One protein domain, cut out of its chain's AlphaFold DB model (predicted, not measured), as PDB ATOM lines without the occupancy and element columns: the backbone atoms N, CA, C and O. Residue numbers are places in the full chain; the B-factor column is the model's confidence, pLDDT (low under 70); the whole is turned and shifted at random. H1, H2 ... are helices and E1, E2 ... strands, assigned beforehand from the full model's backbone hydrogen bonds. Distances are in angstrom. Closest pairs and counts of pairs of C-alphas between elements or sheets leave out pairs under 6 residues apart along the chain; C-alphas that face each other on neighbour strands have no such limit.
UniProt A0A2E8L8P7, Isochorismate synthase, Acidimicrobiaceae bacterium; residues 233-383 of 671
ATOM      1  N   VAL A 233     -52.657  36.133  29.229       91.00
ATOM      2  CA  VAL A 233     -52.483  37.381  29.972       91.00
ATOM      3  C   VAL A 233     -51.850  37.057  31.306       91.00
ATOM      4  O   VAL A 233     -52.288  36.139  31.997       91.00
ATOM      5  N   VAL A 234     -50.807  37.806  31.650       93.00
ATOM      6  CA  VAL A 234     -50.110  37.683  32.926       93.00
ATOM      7  C   VAL A 234     -50.136  39.027  33.630       93.00
ATOM      8  O   VAL A 234     -49.685  40.022  33.066       93.00
ATOM      9  N   PHE A 235     -50.625  39.043  34.864       92.19
ATOM     10  CA  PHE A 235     -50.574  40.203  35.743       92.19
ATOM     11  C   PHE A 235     -49.547  39.969  36.849       92.19
ATOM     12  O   PHE A 235     -49.528  38.903  37.462       92.19
ATOM     13  N   ALA A 236     -48.696  40.958  37.109       93.38
ATOM     14  CA  ALA A 236     -47.647  40.897  38.115       93.38
ATOM     15  C   ALA A 236     -47.778  42.031  39.135       93.38
ATOM     16  O   ALA A 236     -47.979  43.195  38.783       93.38
ATOM     17  N   ARG A 237     -47.586  41.692  40.411       91.00
ATOM     18  CA  ARG A 237     -47.608  42.629  41.536       91.00
ATOM     19  C   ARG A 237     -46.477  42.321  42.511       91.00
ATOM     20  O   ARG A 237     -46.192  41.159  42.797       91.00
ATOM     21  N   LYS A 238     -45.860  43.361  43.063       92.25
ATOM     22  CA  LYS A 238     -44.910  43.225  44.173       92.25
ATOM     23  C   LYS A 238     -45.666  43.070  45.494       92.25
ATOM     24  O   LYS A 238     -46.664  43.754  45.701       92.25
ATOM     25  N   LEU A 239     -45.223  42.166  46.359       88.50
ATOM     26  CA  LEU A 239     -45.803  41.984  47.690       88.50
ATOM     27  C   LEU A 239     -45.165  42.955  48.690       88.50
ATOM     28  O   LEU A 239     -43.970  43.243  48.606       88.50
ATOM     29  N   ASP A 240     -45.966  43.430  49.646       86.62
ATOM     30  CA  ASP A 240     -45.504  44.329  50.712       86.62
ATOM     31  C   ASP A 240     -44.567  43.616  51.700       86.62
ATOM     32  O   ASP A 240     -43.630  44.213  52.232       86.62
ATOM     33  N   GLU A 241     -44.802  42.320  51.917       86.06
ATOM     34  CA  GLU A 241     -44.013  41.460  52.791       86.06
ATOM     35  C   GLU A 241     -43.467  40.256  52.021       86.06
ATOM     36  O   GLU A 241     -44.042  39.801  51.029       86.06
ATOM     37  N   ARG A 242     -42.337  39.727  52.499       88.06
ATOM     38  CA  ARG A 242     -41.790  38.474  51.977       88.06
ATOM     39  C   ARG A 242     -42.606  37.290  52.463       88.06
ATOM     40  O   ARG A 242     -43.070  37.276  53.601       88.06
ATOM     41  N   VAL A 243     -42.705  36.271  51.623       83.50
ATOM     42  CA  VAL A 243     -43.474  35.056  51.915       83.50
ATOM     43  C   VAL A 243     -42.571  33.831  52.035       83.50
ATOM     44  O   VAL A 243     -41.535  33.756  51.381       83.50
ATOM     45  N   ASP A 244     -42.963  32.858  52.865       85.88
ATOM     46  CA  ASP A 244     -42.271  31.564  52.953       85.88
ATOM     47  C   ASP A 244     -42.705  30.669  51.773       85.88
ATOM     48  O   ASP A 244     -43.851  30.205  51.747       85.88
ATOM     49  N   PRO A 245     -41.812  30.384  50.807       88.94
ATOM     50  CA  PRO A 245     -42.161  29.600  49.631       88.94
ATOM     51  C   PRO A 245     -42.525  28.143  49.973       88.94
ATOM     52  O   PRO A 245     -43.394  27.551  49.330       88.94
ATOM     53  N   VAL A 246     -41.919  27.559  51.013       89.31
ATOM     54  CA  VAL A 246     -42.233  26.187  51.443       89.31
ATOM     55  C   VAL A 246     -43.617  26.136  52.076       89.31
ATOM     56  O   VAL A 246     -44.362  25.185  51.840       89.31
ATOM     57  N   ALA A 247     -43.988  27.164  52.843       84.25
ATOM     58  CA  ALA A 247     -45.330  27.261  53.405       84.25
ATOM     59  C   ALA A 247     -46.382  27.310  52.288       84.25
ATOM     60  O   ALA A 247     -47.325  26.523  52.315       84.25
ATOM     61  N   ILE A 248     -46.189  28.149  51.265       85.50
ATOM     62  CA  ILE A 248     -47.113  28.236  50.120       85.50
ATOM     63  C   ILE A 248     -47.228  26.890  49.394       85.50
ATOM     64  O   ILE A 248     -48.338  26.434  49.129       85.50
ATOM     65  N   TYR A 249     -46.104  26.215  49.131       87.69
ATOM     66  CA  TYR A 249     -46.112  24.879  48.529       87.69
ATOM     67  C   TYR A 249     -46.889  23.857  49.380       87.69
ATOM     68  O   TYR A 249     -47.619  23.033  48.835       87.69
ATOM     69  N   ALA A 250     -46.761  23.920  50.709       83.81
ATOM     70  CA  ALA A 250     -47.458  23.030  51.637       83.81
ATOM     71  C   ALA A 250     -48.973  23.297  51.727       83.81
ATOM     72  O   ALA A 250     -49.736  22.366  51.970       83.81
ATOM     73  N   ALA A 251     -49.407  24.549  51.540       77.75
ATOM     74  CA  ALA A 251     -50.824  24.933  51.462       77.75
ATOM     75  C   ALA A 251     -51.527  24.376  50.226       77.75
ATOM     76  O   ALA A 251     -52.741  24.172  50.245       77.75
ATOM     77  N   ALA A 252     -50.785  24.280  49.126       81.44
ATOM     78  CA  ALA A 252     -51.359  24.141  47.805       81.44
ATOM     79  C   ALA A 252     -52.042  22.784  47.622       81.44
ATOM     80  O   ALA A 252     -51.454  21.726  47.852       81.44
ATOM     81  N   THR A 253     -53.280  22.819  47.135       78.19
ATOM     82  CA  THR A 253     -54.037  21.627  46.723       78.19
ATOM     83  C   THR A 253     -54.038  21.440  45.208       78.19
ATOM     84  O   THR A 253     -54.686  20.529  44.693       78.19
ATOM     85  N   ASP A 254     -53.348  22.322  44.487       85.75
ATOM     86  CA  ASP A 254     -53.277  22.347  43.037       85.75
ATOM     87  C   ASP A 254     -52.705  21.044  42.476       85.75
ATOM     88  O   ASP A 254     -51.758  20.451  43.018       85.75
ATOM     89  N   HIS A 255     -53.277  20.609  41.348       85.25
ATOM     90  CA  HIS A 255     -52.811  19.410  40.662       85.25
ATOM     91  C   HIS A 255     -51.354  19.570  40.220       85.25
ATOM     92  O   HIS A 255     -50.567  18.649  40.405       85.25
ATOM     93  N   HIS A 256     -50.988  20.741  39.699       93.31
ATOM     94  CA  HIS A 256     -49.609  21.104  39.401       93.31
ATOM     95  C   HIS A 256     -49.093  22.054  40.478       93.31
ATOM     96  O   HIS A 256     -49.683  23.108  40.711       93.31
ATOM     97  N   ARG A 257     -47.992  21.679  41.130       94.12
ATOM     98  CA  ARG A 257     -47.306  22.543  42.096       94.12
ATOM     99  C   ARG A 257     -45.809  22.312  42.040       94.12
ATOM    100  O   ARG A 257     -45.369  21.169  42.093       94.12
ATOM    101  N   SER A 258     -45.025  23.374  41.988       98.00
ATOM    102  CA  SER A 258     -43.571  23.278  41.945       98.00
ATOM    103  C   SER A 258     -42.922  24.254  42.912       98.00
ATOM    104  O   SER A 258     -43.462  25.320  43.203       98.00
ATOM    105  N   LEU A 259     -41.750  23.872  43.399       98.19
ATOM    106  CA  LEU A 259     -40.906  24.647  44.291       98.19
ATOM    107  C   LEU A 259     -39.477  24.624  43.750       98.19
ATOM    108  O   LEU A 259     -38.986  23.572  43.347       98.19
ATOM    109  N   TRP A 260     -38.801  25.764  43.792       98.56
ATOM    110  CA  TRP A 260     -37.373  25.884  43.519       98.56
ATOM    111  C   TRP A 260     -36.757  26.888  44.486       98.56
ATOM    112  O   TRP A 260     -37.239  28.011  44.587       98.56
ATOM    113  N   ILE A 261     -35.707  26.504  45.209       98.25
ATOM    114  CA  ILE A 261     -35.041  27.352  46.202       98.25
ATOM    115  C   ILE A 261     -33.530  27.310  45.975       98.25
ATOM    116  O   ILE A 261     -32.926  26.235  45.916       98.25
ATOM    117  N   ARG A 262     -32.925  28.497  45.903       96.50
ATOM    118  CA  ARG A 262     -31.484  28.764  45.833       96.50
ATOM    119  C   ARG A 262     -31.099  29.682  47.004       96.50
ATOM    120  O   ARG A 262     -31.146  30.906  46.864       96.50
ATOM    121  N   PRO A 263     -30.780  29.117  48.185       93.44
ATOM    122  CA  PRO A 263     -30.520  29.913  49.387       93.44
ATOM    123  C   PRO A 263     -29.313  30.851  49.252       93.44
ATOM    124  O   PRO A 263     -29.365  31.992  49.704       93.44
ATOM    125  N   ASP A 264     -28.245  30.382  48.608       92.12
ATOM    126  CA  ASP A 264     -27.030  31.149  48.313       92.12
ATOM    127  C   ASP A 264     -27.271  32.364  47.403       92.12
ATOM    128  O   ASP A 264     -26.583  33.376  47.535       92.12
ATOM    129  N   GLU A 265     -28.274  32.290  46.531       93.06
ATOM    130  CA  GLU A 265     -28.670  33.367  45.615       93.06
ATOM    131  C   GLU A 265     -29.858  34.197  46.140       93.06
ATOM    132  O   GLU A 265     -30.298  35.130  45.471       93.06
ATOM    133  N   GLN A 266     -30.368  33.889  47.344       94.06
ATOM    134  CA  GLN A 266     -31.581  34.496  47.918       94.06
ATOM    135  C   GLN A 266     -32.751  34.500  46.921       94.06
ATOM    136  O   GLN A 266     -33.461  35.496  46.760       94.06
ATOM    137  N   PHE A 267     -32.909  33.373  46.225       96.38
ATOM    138  CA  PHE A 267     -33.919  33.187  45.198       96.38
ATOM    139  C   PHE A 267     -34.820  32.006  45.550       96.38
ATOM    140  O   PHE A 267     -34.342  30.912  45.867       96.38
ATOM    141  N   ALA A 268     -36.129  32.205  45.453       96.88
ATOM    142  CA  ALA A 268     -37.097  31.125  45.529       96.88
ATOM    143  C   ALA A 268     -38.251  31.336  44.552       96.88
ATOM    144  O   ALA A 268     -38.615  32.456  44.205       96.88
ATOM    145  N   LEU A 269     -38.841  30.231  44.126       96.94
ATOM    146  CA  LEU A 269     -39.950  30.184  43.196       96.94
ATOM    147  C   LEU A 269     -40.958  29.149  43.688       96.94
ATOM    148  O   LEU A 269     -40.595  27.996  43.922       96.94
ATOM    149  N   VAL A 270     -42.221  29.551  43.799       95.75
ATOM    150  CA  VAL A 270     -43.359  28.643  43.987       95.75
ATOM    151  C   VAL A 270     -44.311  28.837  42.828       95.75
ATOM    152  O   VAL A 270     -44.671  29.964  42.505       95.75
ATOM    153  N   ALA A 271     -44.718  27.744  42.208       96.50
ATOM    154  CA  ALA A 271     -45.545  27.728  41.013       96.50
ATOM    155  C   ALA A 271     -46.753  26.825  41.256       96.50
ATOM    156  O   ALA A 271     -46.562  25.660  41.593       96.50
ATOM    157  N   LEU A 272     -47.968  27.345  41.100       91.75
ATOM    158  CA  LEU A 272     -49.231  26.668  41.396       91.75
ATOM    159  C   LEU A 272     -50.161  26.700  40.177       91.75
ATOM    160  O   LEU A 272     -50.236  27.709  39.472       91.75
ATOM    161  N   GLY A 273     -50.880  25.604  39.949       89.31
ATOM    162  CA  GLY A 273     -51.799  25.463  38.820       89.31
ATOM    163  C   GLY A 273     -51.076  25.370  37.473       89.31
ATOM    164  O   GLY A 273     -49.846  25.309  37.408       89.31
ATOM    165  N   ALA A 274     -51.843  25.332  36.384       93.56
ATOM    166  CA  ALA A 274     -51.298  25.277  35.030       93.56
ATOM    167  C   ALA A 274     -52.174  26.079  34.061       93.56
ATOM    168  O   ALA A 274     -53.213  25.600  33.620       93.56
ATOM    169  N   ALA A 275     -51.712  27.277  33.697       91.62
ATOM    170  CA  ALA A 275     -52.335  28.082  32.652       91.62
ATOM    171  C   ALA A 275     -52.025  27.496  31.266       91.62
ATOM    172  O   ALA A 275     -52.900  27.395  30.414       91.62
ATOM    173  N   GLU A 276     -50.784  27.046  31.057       91.94
ATOM    174  CA  GLU A 276     -50.370  26.324  29.851       91.94
ATOM    175  C   GLU A 276     -49.492  25.126  30.228       91.94
ATOM    176  O   GLU A 276     -48.667  25.199  31.144       91.94
ATOM    177  N   LEU A 277     -49.647  24.027  29.488       91.56
ATOM    178  CA  LEU A 277     -48.904  22.784  29.680       91.56
ATOM    179  C   LEU A 277     -48.240  22.360  28.363       91.56
ATOM    180  O   LEU A 277     -48.900  22.227  27.333       91.56
ATOM    181  N   ILE A 278     -46.928  22.127  28.403       89.62
ATOM    182  CA  ILE A 278     -46.102  21.730  27.257       89.62
ATOM    183  C   ILE A 278     -45.446  20.378  27.565       89.62
ATOM    184  O   ILE A 278     -44.588  20.287  28.442       89.62
ATOM    185  N   GLU A 279     -45.835  19.337  26.824       92.50
ATOM    186  CA  GLU A 279     -45.341  17.960  26.999       92.50
ATOM    187  C   GLU A 279     -44.877  17.345  25.670       92.50
ATOM    188  O   GLU A 279     -45.574  16.524  25.066       92.50
ATOM    189  N   PRO A 280     -43.726  17.772  25.131       85.12
ATOM    190  CA  PRO A 280     -43.160  17.142  23.955       85.12
ATOM    191  C   PRO A 280     -42.541  15.784  24.308       85.12
ATOM    192  O   PRO A 280     -42.106  15.539  25.431       85.12
ATOM    193  N   HIS A 281     -42.492  14.902  23.315       84.38
ATOM    194  CA  HIS A 281     -42.055  13.514  23.463       84.38
ATOM    195  C   HIS A 281     -40.988  13.171  22.419       84.38
ATOM    196  O   HIS A 281     -40.887  13.843  21.391       84.38
ATOM    197  N   GLY A 282     -40.227  12.102  22.657       83.00
ATOM    198  CA  GLY A 282     -39.200  11.624  21.734       83.00
ATOM    199  C   GLY A 282     -37.881  12.397  21.823       83.00
ATOM    200  O   GLY A 282     -37.664  13.240  22.697       83.00
ATOM    201  N   ASP A 283     -36.975  12.118  20.892       79.50
ATOM    202  CA  ASP A 283     -35.624  12.698  20.905       79.50
ATOM    203  C   ASP A 283     -35.627  14.211  20.649       79.50
ATOM    204  O   ASP A 283     -34.788  14.938  21.172       79.50
ATOM    205  N   SER A 284     -36.639  14.724  19.943       79.75
ATOM    206  CA  SER A 284     -36.822  16.160  19.697       79.75
ATOM    207  C   SER A 284     -37.444  16.922  20.873       79.75
ATOM    208  O   SER A 284     -37.731  18.112  20.750       79.75
ATOM    209  N   ARG A 285     -37.650  16.285  22.034       89.94
ATOM    210  CA  ARG A 285     -38.341  16.890  23.187       89.94
ATOM    211  C   ARG A 285     -37.775  18.239  23.632       89.94
ATOM    212  O   ARG A 285     -38.545  19.145  23.937       89.94
ATOM    213  N   PHE A 286     -36.454  18.417  23.615       89.38
ATOM    214  CA  PHE A 286     -35.818  19.690  23.969       89.38
ATOM    215  C   PHE A 286     -36.089  20.784  22.932       89.38
ATOM    216  O   PHE A 286     -36.509  21.887  23.287       89.38
ATOM    217  N   SER A 287     -35.881  20.491  21.643       81.56
ATOM    218  CA  SER A 287     -36.101  21.468  20.571       81.56
ATOM    219  C   SER A 287     -37.580  21.836  20.439       81.56
ATOM    220  O   SER A 287     -37.906  23.010  20.262       81.56
ATOM    221  N   ALA A 288     -38.481  20.869  20.626       80.00
ATOM    222  CA  ALA A 288     -39.919  21.092  20.683       80.00
ATOM    223  C   ALA A 288     -40.334  21.926  21.909       80.00
ATOM    224  O   ALA A 288     -41.157  22.829  21.765       80.00
ATOM    225  N   ALA A 289     -39.749  21.690  23.091       86.31
ATOM    226  CA  ALA A 289     -40.010  22.499  24.286       86.31
ATOM    227  C   ALA A 289     -39.553  23.956  24.103       86.31
ATOM    228  O   ALA A 289     -40.311  24.880  24.399       86.31
ATOM    229  N   SER A 290     -38.354  24.171  23.549       85.94
ATOM    230  CA  SER A 290     -37.848  25.510  23.204       85.94
ATOM    231  C   SER A 290     -38.758  26.221  22.189       85.94
ATOM    232  O   SER A 290     -39.145  27.372  22.404       85.94
ATOM    233  N   ALA A 291     -39.180  25.531  21.124       78.44
ATOM    234  CA  ALA A 291     -40.088  26.093  20.125       78.44
ATOM    235  C   ALA A 291     -41.467  26.441  20.716       78.44
ATOM    236  O   ALA A 291     -42.016  27.505  20.429       78.44
ATOM    237  N   ALA A 292     -42.014  25.577  21.576       81.81
ATOM    238  CA  ALA A 292     -43.280  25.819  22.260       81.81
ATOM    239  C   ALA A 292     -43.195  27.018  23.220       81.81
ATOM    240  O   ALA A 292     -44.092  27.861  23.216       81.81
ATOM    241  N   ARG A 293     -42.090  27.157  23.969       88.75
ATOM    242  CA  ARG A 293     -41.797  28.332  24.810       88.75
ATOM    243  C   ARG A 293     -41.749  29.616  23.979       88.75
ATOM    244  O   ARG A 293     -42.376  30.604  24.351       88.75
ATOM    245  N   ALA A 294     -41.047  29.609  22.845       81.75
ATOM    246  CA  ALA A 294     -40.970  30.767  21.953       81.75
ATOM    247  C   ALA A 294     -42.351  31.145  21.380       81.75
ATOM    248  O   ALA A 294     -42.732  32.317  21.390       81.75
ATOM    249  N   ALA A 295     -43.141  30.152  20.957       80.19
ATOM    250  CA  ALA A 295     -44.506  30.362  20.478       80.19
ATOM    251  C   ALA A 295     -45.441  30.911  21.571       80.19
ATOM    252  O   ALA A 295     -46.309  31.735  21.282       80.19
ATOM    253  N   LEU A 296     -45.257  30.476  22.821       82.75
ATOM    254  CA  LEU A 296     -45.983  30.987  23.981       82.75
ATOM    255  C   LEU A 296     -45.577  32.432  24.312       82.75
ATOM    256  O   LEU A 296     -46.440  33.282  24.523       82.75
ATOM    257  N   SER A 297     -44.279  32.738  24.278       84.81
ATOM    258  CA  SER A 297     -43.756  34.093  24.486       84.81
ATOM    259  C   SER A 297     -44.354  35.094  23.489       84.81
ATOM    260  O   SER A 297     -44.801  36.171  23.881       84.81
ATOM    261  N   ALA A 298     -44.491  34.697  22.218       80.31
ATOM    262  CA  ALA A 298     -45.064  35.533  21.162       80.31
ATOM    263  C   ALA A 298     -46.555  35.892  21.354       80.31
ATOM    264  O   ALA A 298     -47.040  36.823  20.710       80.31
ATOM    265  N   ARG A 299     -47.293  35.172  22.212       83.31
ATOM    266  CA  ARG A 299     -48.723  35.418  22.489       83.31
ATOM    267  C   ARG A 299     -49.010  35.951  23.892       83.31
ATOM    268  O   ARG A 299     -50.182  36.125  24.230       83.31
ATOM    269  N   ILE A 300     -47.977  36.184  24.705       86.38
ATOM    270  CA  ILE A 300     -48.147  36.647  26.081       86.38
ATOM    271  C   ILE A 300     -48.236  38.167  26.166       86.38
ATOM    272  O   ILE A 300     -47.369  38.890  25.675       86.38
ATOM    273  N   ARG A 301     -49.279  38.651  26.845       89.12
ATOM    274  CA  ARG A 301     -49.417  40.049  27.259       89.12
ATOM    275  C   ARG A 301     -49.123  40.163  28.750       89.12
ATOM    276  O   ARG A 301     -49.757  39.497  29.563       89.12
ATOM    277  N   ARG A 302     -48.131  40.985  29.097       90.75
ATOM    278  CA  ARG A 302     -47.675  41.200  30.478       90.75
ATOM    279  C   ARG A 302     -48.212  42.535  30.988       90.75
ATOM    280  O   ARG A 302     -48.037  43.552  30.321       90.75
ATOM    281  N   HIS A 303     -48.805  42.522  32.174       90.38
ATOM    282  CA  HIS A 303     -49.317  43.691  32.880       90.38
ATOM    283  C   HIS A 303     -48.679  43.777  34.265       90.38
ATOM    284  O   HIS A 303     -48.517  42.764  34.940       90.38
ATOM    285  N   GLY A 304     -48.301  44.983  34.679       88.50
ATOM    286  CA  GLY A 304     -47.618  45.229  35.949       88.50
ATOM    287  C   GLY A 304     -46.456  46.218  35.811       88.50
ATOM    288  O   GLY A 304     -46.260  46.810  34.745       88.50
ATOM    289  N   PRO A 305     -45.691  46.429  36.893       89.56
ATOM    290  CA  PRO A 305     -44.504  47.282  36.889       89.56
ATOM    291  C   PRO A 305     -43.442  46.826  35.878       89.56
ATOM    292  O   PRO A 305     -43.300  45.638  35.601       89.56
ATOM    293  N   ALA A 306     -42.657  47.764  35.344       87.69
ATOM    294  CA  ALA A 306     -41.621  47.459  34.347       87.69
ATOM    295  C   ALA A 306     -40.457  46.613  34.900       87.69
ATOM    296  O   ALA A 306     -39.751  45.967  34.131       87.69
ATOM    297  N   ASP A 307     -40.248  46.635  36.216       89.12
ATOM    298  CA  ASP A 307     -39.274  45.824  36.952       89.12
ATOM    299  C   ASP A 307     -39.833  44.461  37.388       89.12
ATOM    300  O   ASP A 307     -39.118  43.683  38.022       89.12
ATOM    301  N   ALA A 308     -41.088  44.150  37.045       91.62
ATOM    302  CA  ALA A 308     -41.673  42.861  37.357       91.62
ATOM    303  C   ALA A 308     -40.888  41.717  36.684       91.62
ATOM    304  O   ALA A 308     -40.464  41.836  35.528       91.62
ATOM    305  N   PRO A 309     -40.716  40.578  37.377       93.06
ATOM    306  CA  PRO A 309     -40.113  39.393  36.786       93.06
ATOM    307  C   PRO A 309     -40.895  38.920  35.555       93.06
ATOM    308  O   PRO A 309     -42.125  38.975  35.517       93.06
ATOM    309  N   ALA A 310     -40.176  38.400  34.559       92.69
ATOM    310  CA  ALA A 310     -40.803  37.721  33.434       92.69
ATOM    311  C   ALA A 310     -41.572  36.469  33.911       92.69
ATOM    312  O   ALA A 310     -41.136  35.820  34.868       92.69
ATOM    313  N   PRO A 311     -42.691  36.101  33.257       94.31
ATOM    314  CA  PRO A 311     -43.397  34.865  33.570       94.31
ATOM    315  C   PRO A 311     -42.483  33.663  33.331       94.31
ATOM    316  O   PRO A 311     -41.734  33.629  32.350       94.31
ATOM    317  N   VAL A 312     -42.561  32.684  34.227       95.88
ATOM    318  CA  VAL A 312     -41.676  31.517  34.247       95.88
ATOM    319  C   VAL A 312     -42.442  30.237  33.973       95.88
ATOM    320  O   VAL A 312     -43.544  30.034  34.473       95.88
ATOM    321  N   MET A 313     -41.824  29.360  33.200       97.62
ATOM    322  CA  MET A 313     -42.197  27.968  33.055       97.62
ATOM    323  C   MET A 313     -41.309  27.115  33.957       97.62
ATOM    324  O   MET A 313     -40.096  27.315  34.017       97.62
ATOM    325  N   VAL A 314     -41.907  26.140  34.635       98.50
ATOM    326  CA  VAL A 314     -41.210  25.183  35.510       98.50
ATOM    327  C   VAL A 314     -41.352  23.779  34.957       98.50
ATOM    328  O   VAL A 314     -42.411  23.421  34.436       98.50
ATOM    329  N   GLY A 315     -40.301  22.973  35.046       98.06
ATOM    330  CA  GLY A 315     -40.340  21.666  34.416       98.06
ATOM    331  C   GLY A 315     -39.010  20.947  34.337       98.06
ATOM    332  O   GLY A 315     -38.057  21.246  35.058       98.06
ATOM    333  N   GLY A 316     -38.965  19.975  33.438       98.00
ATOM    334  CA  GLY A 316     -37.796  19.147  33.233       98.00
ATOM    335  C   GLY A 316     -37.973  18.137  32.116       98.00
ATOM    336  O   GLY A 316     -38.975  18.128  31.393       98.00
ATOM    337  N   PHE A 317     -36.959  17.294  31.993       97.88
ATOM    338  CA  PHE A 317     -36.862  16.254  30.988       97.88
ATOM    339  C   PHE A 317     -36.548  14.916  31.631       97.88
ATOM    340  O   PHE A 317     -35.996  14.837  32.728       97.88
ATOM    341  N   SER A 318     -36.828  13.859  30.892       95.56
ATOM    342  CA  SER A 318     -36.286  12.547  31.161       95.56
ATOM    343  C   SER A 318     -34.842  12.398  30.679       95.56
ATOM    344  O   SER A 318     -34.402  13.049  29.721       95.56
ATOM    345  N   PHE A 319     -34.130  11.460  31.299       94.69
ATOM    346  CA  PHE A 319     -32.767  11.079  30.955       94.69
ATOM    347  C   PHE A 319     -32.688  10.625  29.492       94.69
ATOM    348  O   PHE A 319     -31.882  11.157  28.731       94.69
ATOM    349  N   THR A 320     -33.606   9.742  29.083       88.31
ATOM    350  CA  THR A 320     -33.776   9.214  27.716       88.31
ATOM    351  C   THR A 320     -35.244   9.295  27.268       88.31
ATOM    352  O   THR A 320     -36.162   9.409  28.092       88.31
ATOM    353  N   ALA A 321     -35.491   9.295  25.957       83.12
ATOM    354  CA  ALA A 321     -36.841   9.318  25.387       83.12
ATOM    355  C   ALA A 321     -37.393   7.903  25.120       83.12
ATOM    356  O   ALA A 321     -36.643   6.929  25.107       83.12
ATOM    357  N   GLY A 322     -38.703   7.793  24.868       69.94
ATOM    358  CA  GLY A 322     -39.332   6.563  24.364       69.94
ATOM    359  C   GLY A 322     -39.989   5.670  25.425       69.94
ATOM    360  O   GLY A 322     -40.172   6.076  26.568       69.94
ATOM    361  N   THR A 323     -40.410   4.464  25.017       59.53
ATOM    362  CA  THR A 323     -41.114   3.473  25.859       59.53
ATOM    363  C   THR A 323     -40.180   2.808  26.862       59.53
ATOM    364  O   THR A 323     -39.116   2.324  26.487       59.53
ATOM    365  N   ARG A 324     -40.607   2.735  28.124       63.44
ATOM    366  CA  ARG A 324     -39.711   2.469  29.256       63.44
ATOM    367  C   ARG A 324     -40.152   1.266  30.087       63.44
ATOM    368  O   ARG A 324     -41.329   0.893  30.035       63.44
ATOM    369  N   PRO A 325     -39.241   0.661  30.869       63.22
ATOM    370  CA  PRO A 325     -39.617  -0.237  31.957       63.22
ATOM    371  C   PRO A 325     -40.664   0.411  32.880       63.22
ATOM    372  O   PRO A 325     -40.669   1.621  33.070       63.22
ATOM    373  N   ILE A 326     -41.546  -0.397  33.474       61.38
ATOM    374  CA  ILE A 326     -42.706   0.082  34.259       61.38
ATOM    375  C   ILE A 326     -42.298   0.645  35.641       61.38
ATOM    376  O   ILE A 326     -43.103   1.293  36.305       61.38
ATOM    377  N   ALA A 327     -41.067   0.391  36.093       73.69
ATOM    378  CA  ALA A 327     -40.589   0.767  37.420       73.69
ATOM    379  C   ALA A 327     -39.288   1.587  37.342       73.69
ATOM    380  O   ALA A 327     -38.368   1.188  36.619       73.69
ATOM    381  N   PRO A 328     -39.154   2.663  38.138       81.25
ATOM    382  CA  PRO A 328     -40.194   3.371  38.895       81.25
ATOM    383  C   PRO A 328     -41.364   3.850  38.030       81.25
ATOM    384  O   PRO A 328     -41.220   4.039  36.826       81.25
ATOM    385  N   ASP A 329     -42.525   4.046  38.650       87.25
ATOM    386  CA  ASP A 329     -43.693   4.562  37.941       87.25
ATOM    387  C   ASP A 329     -43.571   6.083  37.770       87.25
ATOM    388  O   ASP A 329     -43.929   6.863  38.653       87.25
ATOM    389  N   TRP A 330     -43.088   6.504  36.604       91.00
ATOM    390  CA  TRP A 330     -42.925   7.911  36.233       91.00
ATOM    391  C   TRP A 330     -44.218   8.587  35.751       91.00
ATOM    392  O   TRP A 330     -44.167   9.615  35.077       91.00
ATOM    393  N   THR A 331     -45.402   8.059  36.088       88.31
ATOM    394  CA  THR A 331     -46.678   8.729  35.790       88.31
ATOM    395  C   THR A 331     -46.672  10.168  36.314       88.31
ATOM    396  O   THR A 331     -46.472  10.413  37.505       88.31
ATOM    397  N   GLY A 332     -46.910  11.124  35.410       87.94
ATOM    398  CA  GLY A 332     -46.822  12.562  35.688       87.94
ATOM    399  C   GLY A 332     -45.461  13.195  35.366       87.94
ATOM    400  O   GLY A 332     -45.333  14.411  35.443       87.94
ATOM    401  N   PHE A 333     -44.468  12.412  34.957       94.06
ATOM    402  CA  PHE A 333     -43.120  12.874  34.620       94.06
ATOM    403  C   PHE A 333     -42.692  12.287  33.259       94.06
ATOM    404  O   PHE A 333     -41.843  11.394  33.202       94.06
ATOM    405  N   PRO A 334     -43.320  12.738  32.153       92.19
ATOM    406  CA  PRO A 334     -43.059  12.224  30.805       92.19
ATOM    407  C   PRO A 334     -41.670  12.641  30.287       92.19
ATOM    408  O   PRO A 334     -40.876  13.246  31.008       92.19
ATOM    409  N   ASP A 335     -41.385  12.342  29.017       93.25
ATOM    410  CA  ASP A 335     -40.151  12.721  28.310       93.25
ATOM    411  C   ASP A 335     -39.746  14.186  28.537       93.25
ATOM    412  O   ASP A 335     -38.576  14.495  28.770       93.25
ATOM    413  N   ALA A 336     -40.719  15.091  28.498       95.56
ATOM    414  CA  ALA A 336     -40.564  16.470  28.916       95.56
ATOM    415  C   ALA A 336     -41.893  16.998  29.436       95.56
ATOM    416  O   ALA A 336     -42.945  16.702  28.872       95.56
ATOM    417  N   ARG A 337     -41.847  17.831  30.473       96.56
ATOM    418  CA  ARG A 337     -43.013  18.579  30.940       96.56
ATOM    419  C   ARG A 337     -42.589  19.961  31.374       96.56
ATOM    420  O   ARG A 337     -41.682  20.093  32.190       96.56
ATOM    421  N   TRP A 338     -43.315  20.955  30.890       97.69
ATOM    422  CA  TRP A 338     -43.149  22.349  31.250       97.69
ATOM    423  C   TRP A 338     -44.504  22.993  31.508       97.69
ATOM    424  O   TRP A 338     -45.409  22.899  30.681       97.69
ATOM    425  N   VAL A 339     -44.636  23.642  32.657       97.62
ATOM    426  CA  VAL A 339     -45.874  24.273  33.115       97.62
ATOM    427  C   VAL A 339     -45.656  25.775  33.187       97.62
ATOM    428  O   VAL A 339     -44.759  26.208  33.909       97.62
ATOM    429  N   LEU A 340     -46.476  26.555  32.479       97.19
ATOM    430  CA  LEU A 340     -46.706  27.955  32.832       97.19
ATOM    431  C   LEU A 340     -47.756  27.966  33.955       97.19
ATOM    432  O   LEU A 340     -48.901  27.583  33.698       97.19
ATOM    433  N   PRO A 341     -47.402  28.358  35.186       96.56
ATOM    434  CA  PRO A 341     -48.318  28.269  36.317       96.56
ATOM    435  C   PRO A 341     -49.435  29.307  36.224       96.56
ATOM    436  O   PRO A 341     -49.223  30.400  35.700       96.56
ATOM    437  N   GLU A 342     -50.598  28.993  36.793       93.19
ATOM    438  CA  GLU A 342     -51.669  29.983  36.991       93.19
ATOM    439  C   GLU A 342     -51.247  31.033  38.007       93.19
ATOM    440  O   GLU A 342     -51.566  32.206  37.847       93.19
ATOM    441  N   VAL A 343     -50.509  30.627  39.044       92.12
ATOM    442  CA  VAL A 343     -49.960  31.544  40.035       92.12
ATOM    443  C   VAL A 343     -48.506  31.226  40.311       92.12
ATOM    444  O   VAL A 343     -48.125  30.082  40.543       92.12
ATOM    445  N   THR A 344     -47.683  32.265  40.313       95.88
ATOM    446  CA  THR A 344     -46.262  32.175  40.613       95.88
ATOM    447  C   THR A 344     -45.886  33.176  41.694       95.88
ATOM    448  O   THR A 344     -46.162  34.364  41.566       95.88
ATOM    449  N   VAL A 345     -45.192  32.712  42.725       94.06
ATOM    450  CA  VAL A 345     -44.479  33.559  43.682       94.06
ATOM    451  C   VAL A 345     -42.997  33.479  43.368       94.06
ATOM    452  O   VAL A 345     -42.433  32.387  43.387       94.06
ATOM    453  N   VAL A 346     -42.359  34.619  43.124       95.81
ATOM    454  CA  VAL A 346     -40.908  34.714  42.943       95.81
ATOM    455  C   VAL A 346     -40.333  35.566  44.065       95.81
ATOM    456  O   VAL A 346     -40.584  36.767  44.118       95.81
ATOM    457  N   ASP A 347     -39.563  34.960  44.961       94.31
ATOM    458  CA  ASP A 347     -38.805  35.671  45.986       94.31
ATOM    459  C   ASP A 347     -37.382  35.931  45.495       94.31
ATOM    460  O   ASP A 347     -36.694  35.017  45.039       94.31
ATOM    461  N   ARG A 348     -36.959  37.195  45.533       93.56
ATOM    462  CA  ARG A 348     -35.667  37.675  45.018       93.56
ATOM    463  C   ARG A 348     -35.045  38.673  45.994       93.56
ATOM    464  O   ARG A 348     -35.752  39.169  46.876       93.56
ATOM    465  N   PRO A 349     -33.767  39.065  45.852       92.31
ATOM    466  CA  PRO A 349     -33.152  40.065  46.732       92.31
ATOM    467  C   PRO A 349     -33.921  41.396  46.835       92.31
ATOM    468  O   PRO A 349     -33.896  42.038  47.884       92.31
ATOM    469  N   ASP A 350     -34.662  41.790  45.797       91.00
ATOM    470  CA  ASP A 350     -35.440  43.031  45.754       91.00
ATOM    471  C   ASP A 350     -36.860  42.919  46.344       91.00
ATOM    472  O   ASP A 350     -37.530  43.944  46.494       91.00
ATOM    473  N   GLY A 351     -37.324  41.716  46.693       92.38
ATOM    474  CA  GLY A 351     -38.623  41.452  47.320       92.38
ATOM    475  C   GLY A 351     -39.320  40.213  46.754       92.38
ATOM    476  O   GLY A 351     -38.800  39.555  45.853       92.38
ATOM    477  N   SER A 352     -40.509  39.910  47.278       93.38
ATOM    478  CA  SER A 352     -41.375  38.875  46.711       93.38
ATOM    479  C   SER A 352     -42.323  39.475  45.675       93.38
ATOM    480  O   SER A 352     -42.928  40.527  45.886       93.38
ATOM    481  N   TRP A 353     -42.479  38.776  44.564       94.44
ATOM    482  CA  TRP A 353     -43.386  39.106  43.477       94.44
ATOM    483  C   TRP A 353     -44.426  38.007  43.332       94.44
ATOM    484  O   TRP A 353     -44.106  36.828  43.459       94.44
ATOM    485  N   LEU A 354     -45.660  38.394  43.041       93.19
ATOM    486  CA  LEU A 354     -46.763  37.492  42.755       93.19
ATOM    487  C   LEU A 354     -47.237  37.753  41.323       93.19
ATOM    488  O   LEU A 354     -47.550  38.888  40.963       93.19
ATOM    489  N   LEU A 355     -47.250  36.709  40.504       94.81
ATOM    490  CA  LEU A 355     -47.729  36.732  39.130       94.81
ATOM    491  C   LEU A 355     -48.927  35.800  39.030       94.81
ATOM    492  O   LEU A 355     -48.882  34.699  39.578       94.81
ATOM    493  N   ALA A 356     -49.957  36.205  38.298       93.19
ATOM    494  CA  ALA A 356     -51.056  35.329  37.928       93.19
ATOM    495  C   ALA A 356     -51.251  35.337  36.413       93.19
ATOM    496  O   ALA A 356     -51.179  36.392  35.781       93.19
ATOM    497  N   ALA A 357     -51.476  34.161  35.838       93.69
ATOM    498  CA  ALA A 357     -51.643  33.948  34.412       93.69
ATOM    499  C   ALA A 357     -52.975  33.257  34.121       93.69
ATOM    500  O   ALA A 357     -53.380  32.342  34.834       93.69
ATOM    501  N   THR A 358     -53.626  33.662  33.033       90.75
ATOM    502  CA  THR A 358     -54.782  32.953  32.481       90.75
ATOM    503  C   THR A 358     -54.712  32.941  30.964       90.75
ATOM    504  O   THR A 358     -54.308  33.927  30.335       90.75
ATOM    505  N   SER A 359     -55.130  31.831  30.369       87.50
ATOM    506  CA  SER A 359     -55.352  31.757  28.931       87.50
ATOM    507  C   SER A 359     -56.666  32.455  28.591       87.50
ATOM    508  O   SER A 359     -57.656  32.326  29.310       87.50
ATOM    509  N   LEU A 360     -56.655  33.223  27.508       81.88
ATOM    510  CA  LEU A 360     -57.822  33.871  26.932       81.88
ATOM    511  C   LEU A 360     -58.254  33.102  25.697       81.88
ATOM    512  O   LEU A 360     -57.464  32.912  24.775       81.88
ATOM    513  N   SER A 361     -59.518  32.723  25.648       76.81
ATOM    514  CA  SER A 361     -60.196  32.304  24.430       76.81
ATOM    515  C   SER A 361     -60.602  33.516  23.589       76.81
ATOM    516  O   SER A 361     -60.582  34.668  24.024       76.81
ATOM    517  N   GLU A 362     -60.961  33.268  22.335       63.69
ATOM    518  CA  GLU A 362     -61.448  34.328  21.457       63.69
ATOM    519  C   GLU A 362     -62.798  34.868  21.948       63.69
ATOM    520  O   GLU A 362     -63.736  34.104  22.169       63.69
ATOM    521  N   GLY A 363     -62.887  36.191  22.105       64.38
ATOM    522  CA  GLY A 363     -64.058  36.870  22.666       64.38
ATOM    523  C   GLY A 363     -64.002  37.081  24.181       64.38
ATOM    524  O   GLY A 363     -64.865  37.789  24.701       64.38
ATOM    525  N   ASP A 364     -62.993  36.538  24.871       76.62
ATOM    526  CA  ASP A 364     -62.784  36.827  26.288       76.62
ATOM    527  C   ASP A 364     -62.393  38.296  26.483       76.62
ATOM    528  O   ASP A 364     -61.569  38.862  25.755       76.62
ATOM    529  N   ASP A 365     -63.000  38.919  27.489       77.88
ATOM    530  CA  ASP A 365     -62.678  40.280  27.892       77.88
ATOM    531  C   ASP A 365     -61.385  40.263  28.715       77.88
ATOM    532  O   ASP A 365     -61.360  39.816  29.863       77.88
ATOM    533  N   GLU A 366     -60.299  40.756  28.118       79.50
ATOM    534  CA  GLU A 366     -59.013  40.901  28.802       79.50
ATOM    535  C   GLU A 366     -59.130  41.762  30.064       79.50
ATOM    536  O   GLU A 366     -58.468  41.457  31.049       79.50
ATOM    537  N   GLY A 367     -59.978  42.795  30.072       76.25
ATOM    538  CA  GLY A 367     -60.220  43.612  31.259       76.25
ATOM    539  C   GLY A 367     -60.833  42.789  32.389       76.25
ATOM    540  O   GLY A 367     -60.320  42.799  33.500       76.25
ATOM    541  N   ALA A 368     -61.856  41.986  32.088       78.62
ATOM    542  CA  ALA A 368     -62.464  41.095  33.079       78.62
ATOM    543  C   ALA A 368     -61.489  40.010  33.572       78.62
ATOM    544  O   ALA A 368     -61.507  39.641  34.747       78.62
ATOM    545  N   ALA A 369     -60.624  39.504  32.689       82.56
ATOM    546  CA  ALA A 369     -59.570  38.571  33.066       82.56
ATOM    547  C   ALA A 369     -58.531  39.230  33.984       82.56
ATOM    548  O   ALA A 369     -58.119  38.618  34.965       82.56
ATOM    549  N   LEU A 370     -58.143  40.478  33.711       79.75
ATOM    550  CA  LEU A 370     -57.256  41.254  34.577       79.75
ATOM    551  C   LEU A 370     -57.890  41.504  35.945       79.75
ATOM    552  O   LEU A 370     -57.233  41.235  36.945       79.75
ATOM    553  N   ASP A 371     -59.160  41.909  35.995       77.19
ATOM    554  CA  ASP A 371     -59.897  42.103  37.249       77.19
ATOM    555  C   ASP A 371     -59.964  40.797  38.065       77.19
ATOM    556  O   ASP A 371     -59.778  40.794  39.282       77.19
ATOM    557  N   MET A 372     -60.186  39.657  37.398       81.12
ATOM    558  CA  MET A 372     -60.184  38.333  38.030       81.12
ATOM    559  C   MET A 372     -58.799  37.957  38.567       81.12
ATOM    560  O   MET A 372     -58.694  37.462  39.690       81.12
ATOM    561  N   LEU A 373     -57.743  38.173  37.779       80.19
ATOM    562  CA  LEU A 373     -56.368  37.910  38.199       80.19
ATOM    563  C   LEU A 373     -55.986  38.810  39.377       80.19
ATOM    564  O   LEU A 373     -55.437  38.320  40.358       80.19
ATOM    565  N   GLU A 374     -56.320  40.098  39.331       75.38
ATOM    566  CA  GLU A 374     -56.070  41.040  40.421       75.38
ATOM    567  C   GLU A 374     -56.799  40.617  41.704       75.38
ATOM    568  O   GLU A 374     -56.158  40.477  42.748       75.38
ATOM    569  N   ALA A 375     -58.091  40.281  41.620       75.19
ATOM    570  CA  ALA A 375     -58.860  39.771  42.757       75.19
ATOM    571  C   ALA A 375     -58.276  38.462  43.320       75.19
ATOM    572  O   ALA A 375     -58.199  38.276  44.536       75.19
ATOM    573  N   ARG A 376     -57.811  37.560  42.448       73.94
ATOM    574  CA  ARG A 376     -57.157  36.310  42.855       73.94
ATOM    575  C   ARG A 376     -55.856  36.579  43.609       73.94
ATOM    576  O   ARG A 376     -55.586  35.948  44.630       73.94
ATOM    577  N   LEU A 377     -55.058  37.531  43.133       70.56
ATOM    578  CA  LEU A 377     -53.820  37.952  43.784       70.56
ATOM    579  C   LEU A 377     -54.092  38.626  45.135       70.56
ATOM    580  O   LEU A 377     -53.319  38.445  46.076       70.56
ATOM    581  N   GLU A 378     -55.157  39.421  45.260       74.00
ATOM    582  CA  GLU A 378     -55.605  39.986  46.540       74.00
ATOM    583  C   GLU A 378     -56.004  38.901  47.540       74.00
ATOM    584  O   GLU A 378     -55.518  38.913  48.669       74.00
ATOM    585  N   GLU A 379     -56.816  37.927  47.121       74.81
ATOM    586  CA  GLU A 379     -57.219  36.798  47.965       74.81
ATOM    587  C   GLU A 379     -56.000  36.018  48.469       74.81
ATOM    588  O   GLU A 379     -55.889  35.722  49.660       74.81
ATOM    589  N   MET A 380     -55.051  35.724  47.579       71.50
ATOM    590  CA  MET A 380     -53.843  34.985  47.936       71.50
ATOM    591  C   MET A 380     -52.909  35.768  48.856       71.50
ATOM    592  O   MET A 380     -52.317  35.177  49.753       71.50
ATOM    593  N   ALA A 381     -52.786  37.083  48.669       69.06
ATOM    594  CA  ALA A 381     -51.997  37.923  49.567       69.06
ATOM    595  C   ALA A 381     -52.660  38.106  50.943       69.06
ATOM    596  O   ALA A 381     -51.961  38.303  51.932       69.06
ATOM    597  N   ALA A 382     -53.992  38.032  51.017       71.25
ATOM    598  CA  ALA A 382     -54.745  38.118  52.267       71.25
ATOM    599  C   ALA A 382     -54.874  36.770  53.003       71.25
ATOM    600  O   ALA A 382     -55.284  36.743  54.169       71.25
ATOM    601  N   ALA A 383     -54.563  35.652  52.341       65.94
ATOM    602  CA  ALA A 383     -54.694  34.324  52.920       65.94
ATOM    603  C   ALA A 383     -53.718  34.134  54.101       65.94
ATOM    604  O   ALA A 383     -52.535  34.469  53.994       65.94
TER     605      ALA A 383
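What this domain is: This is residues 233 to 383 of the 671 residues of the protein "Isochorismate synthase" of Acidimicrobiaceae bacterium (UniProt A0A2E8L8P7). A twisted six-stranded sheet has two helices, H1 and H3, over one face; over part of its other face lies a small three-stranded sheet, its strands crossed to E2 and E3 and the two sheets only partly face to face. H2 covers the small sheet's far face, and residues 324 to 329 stick out. The 151 printed residues have three named helices and nine named strands, in the order E1 H1 E2 E3 E4 H2 E5 E6 E7 E8 E9 H3. The large sheet, E2 E3 E8 E9 E1 E5, is mixed; the small one, E4 E7 E6, is antiparallel. The class is mixed, helices and strands; the whole is compact, with a radius of gyration of the C-alphas of 16.5 A, and spans 48 by 41 by 26 A.

How they stand to each other: Begin at the hairpin of E2, residues 256 to 262, and E3, residues 267 to 272, where N 258 and O 271 are 2.8 A apart. Next come E8, residues 343 to 348, with N 268 and O 347 2.9 A apart, and E9, residues 351 to 359, with N 344 and O 355 2.8 A apart. E1, residues 233 to 238, is antiparallel to E9, N 235 to O 356 being 2.9 A; E5, residues 300 to 303, is parallel to E1, N 234 to O 301 being 2.9 A. Two layers follow, helices on one face: H1, residues 245 to 251, lies over E3, along the strands; H3, residues 366 to 382, lies over E9 and E1, slantwise to the strands. The closest C-alphas are Pro 245 and Val 270, 5.8 A, and Ala 356 and Leu 373, 5.9 A. E7, residues 336 to 340, runs on into E8 at 88 degrees. It is antiparallel to E4, residues 276 to 278, N 278 to O 338 being 2.8 A, and to E6, residues 312 to 317, N 314 to O 339 being 2.9 A. H2, residues 285 to 297, makes two layers with this sheet, 9.3 A over it; the closest C-alphas of H2 and E7, Arg 285 and Ala 336, are 6.2 A apart. In H1, H2 and H3 every O i to N i+4 pair is within hydrogen-bond range.

Where its parts are: Find C-alpha 351 at (-38.623, 41.452, 47.320); E9 runs 26.7 A from there to C-alpha 359 at (-55.352, 31.757, 28.931). E2 measures 20.7 A, H2 18.1 A, and H3 24.0 A, ending at C-alpha 382 at (-54.745, 38.118, 52.267).

The domain as a whole: The C-alphas of Asp 240 and Pro 325, the two farthest apart, are 48.7 A apart. The printed part has no cut. The link from E6 to E7, 18 residues, is long. Look for pLDDT under 70 at residues 322 to 326, 362 to 363, 381 and 383.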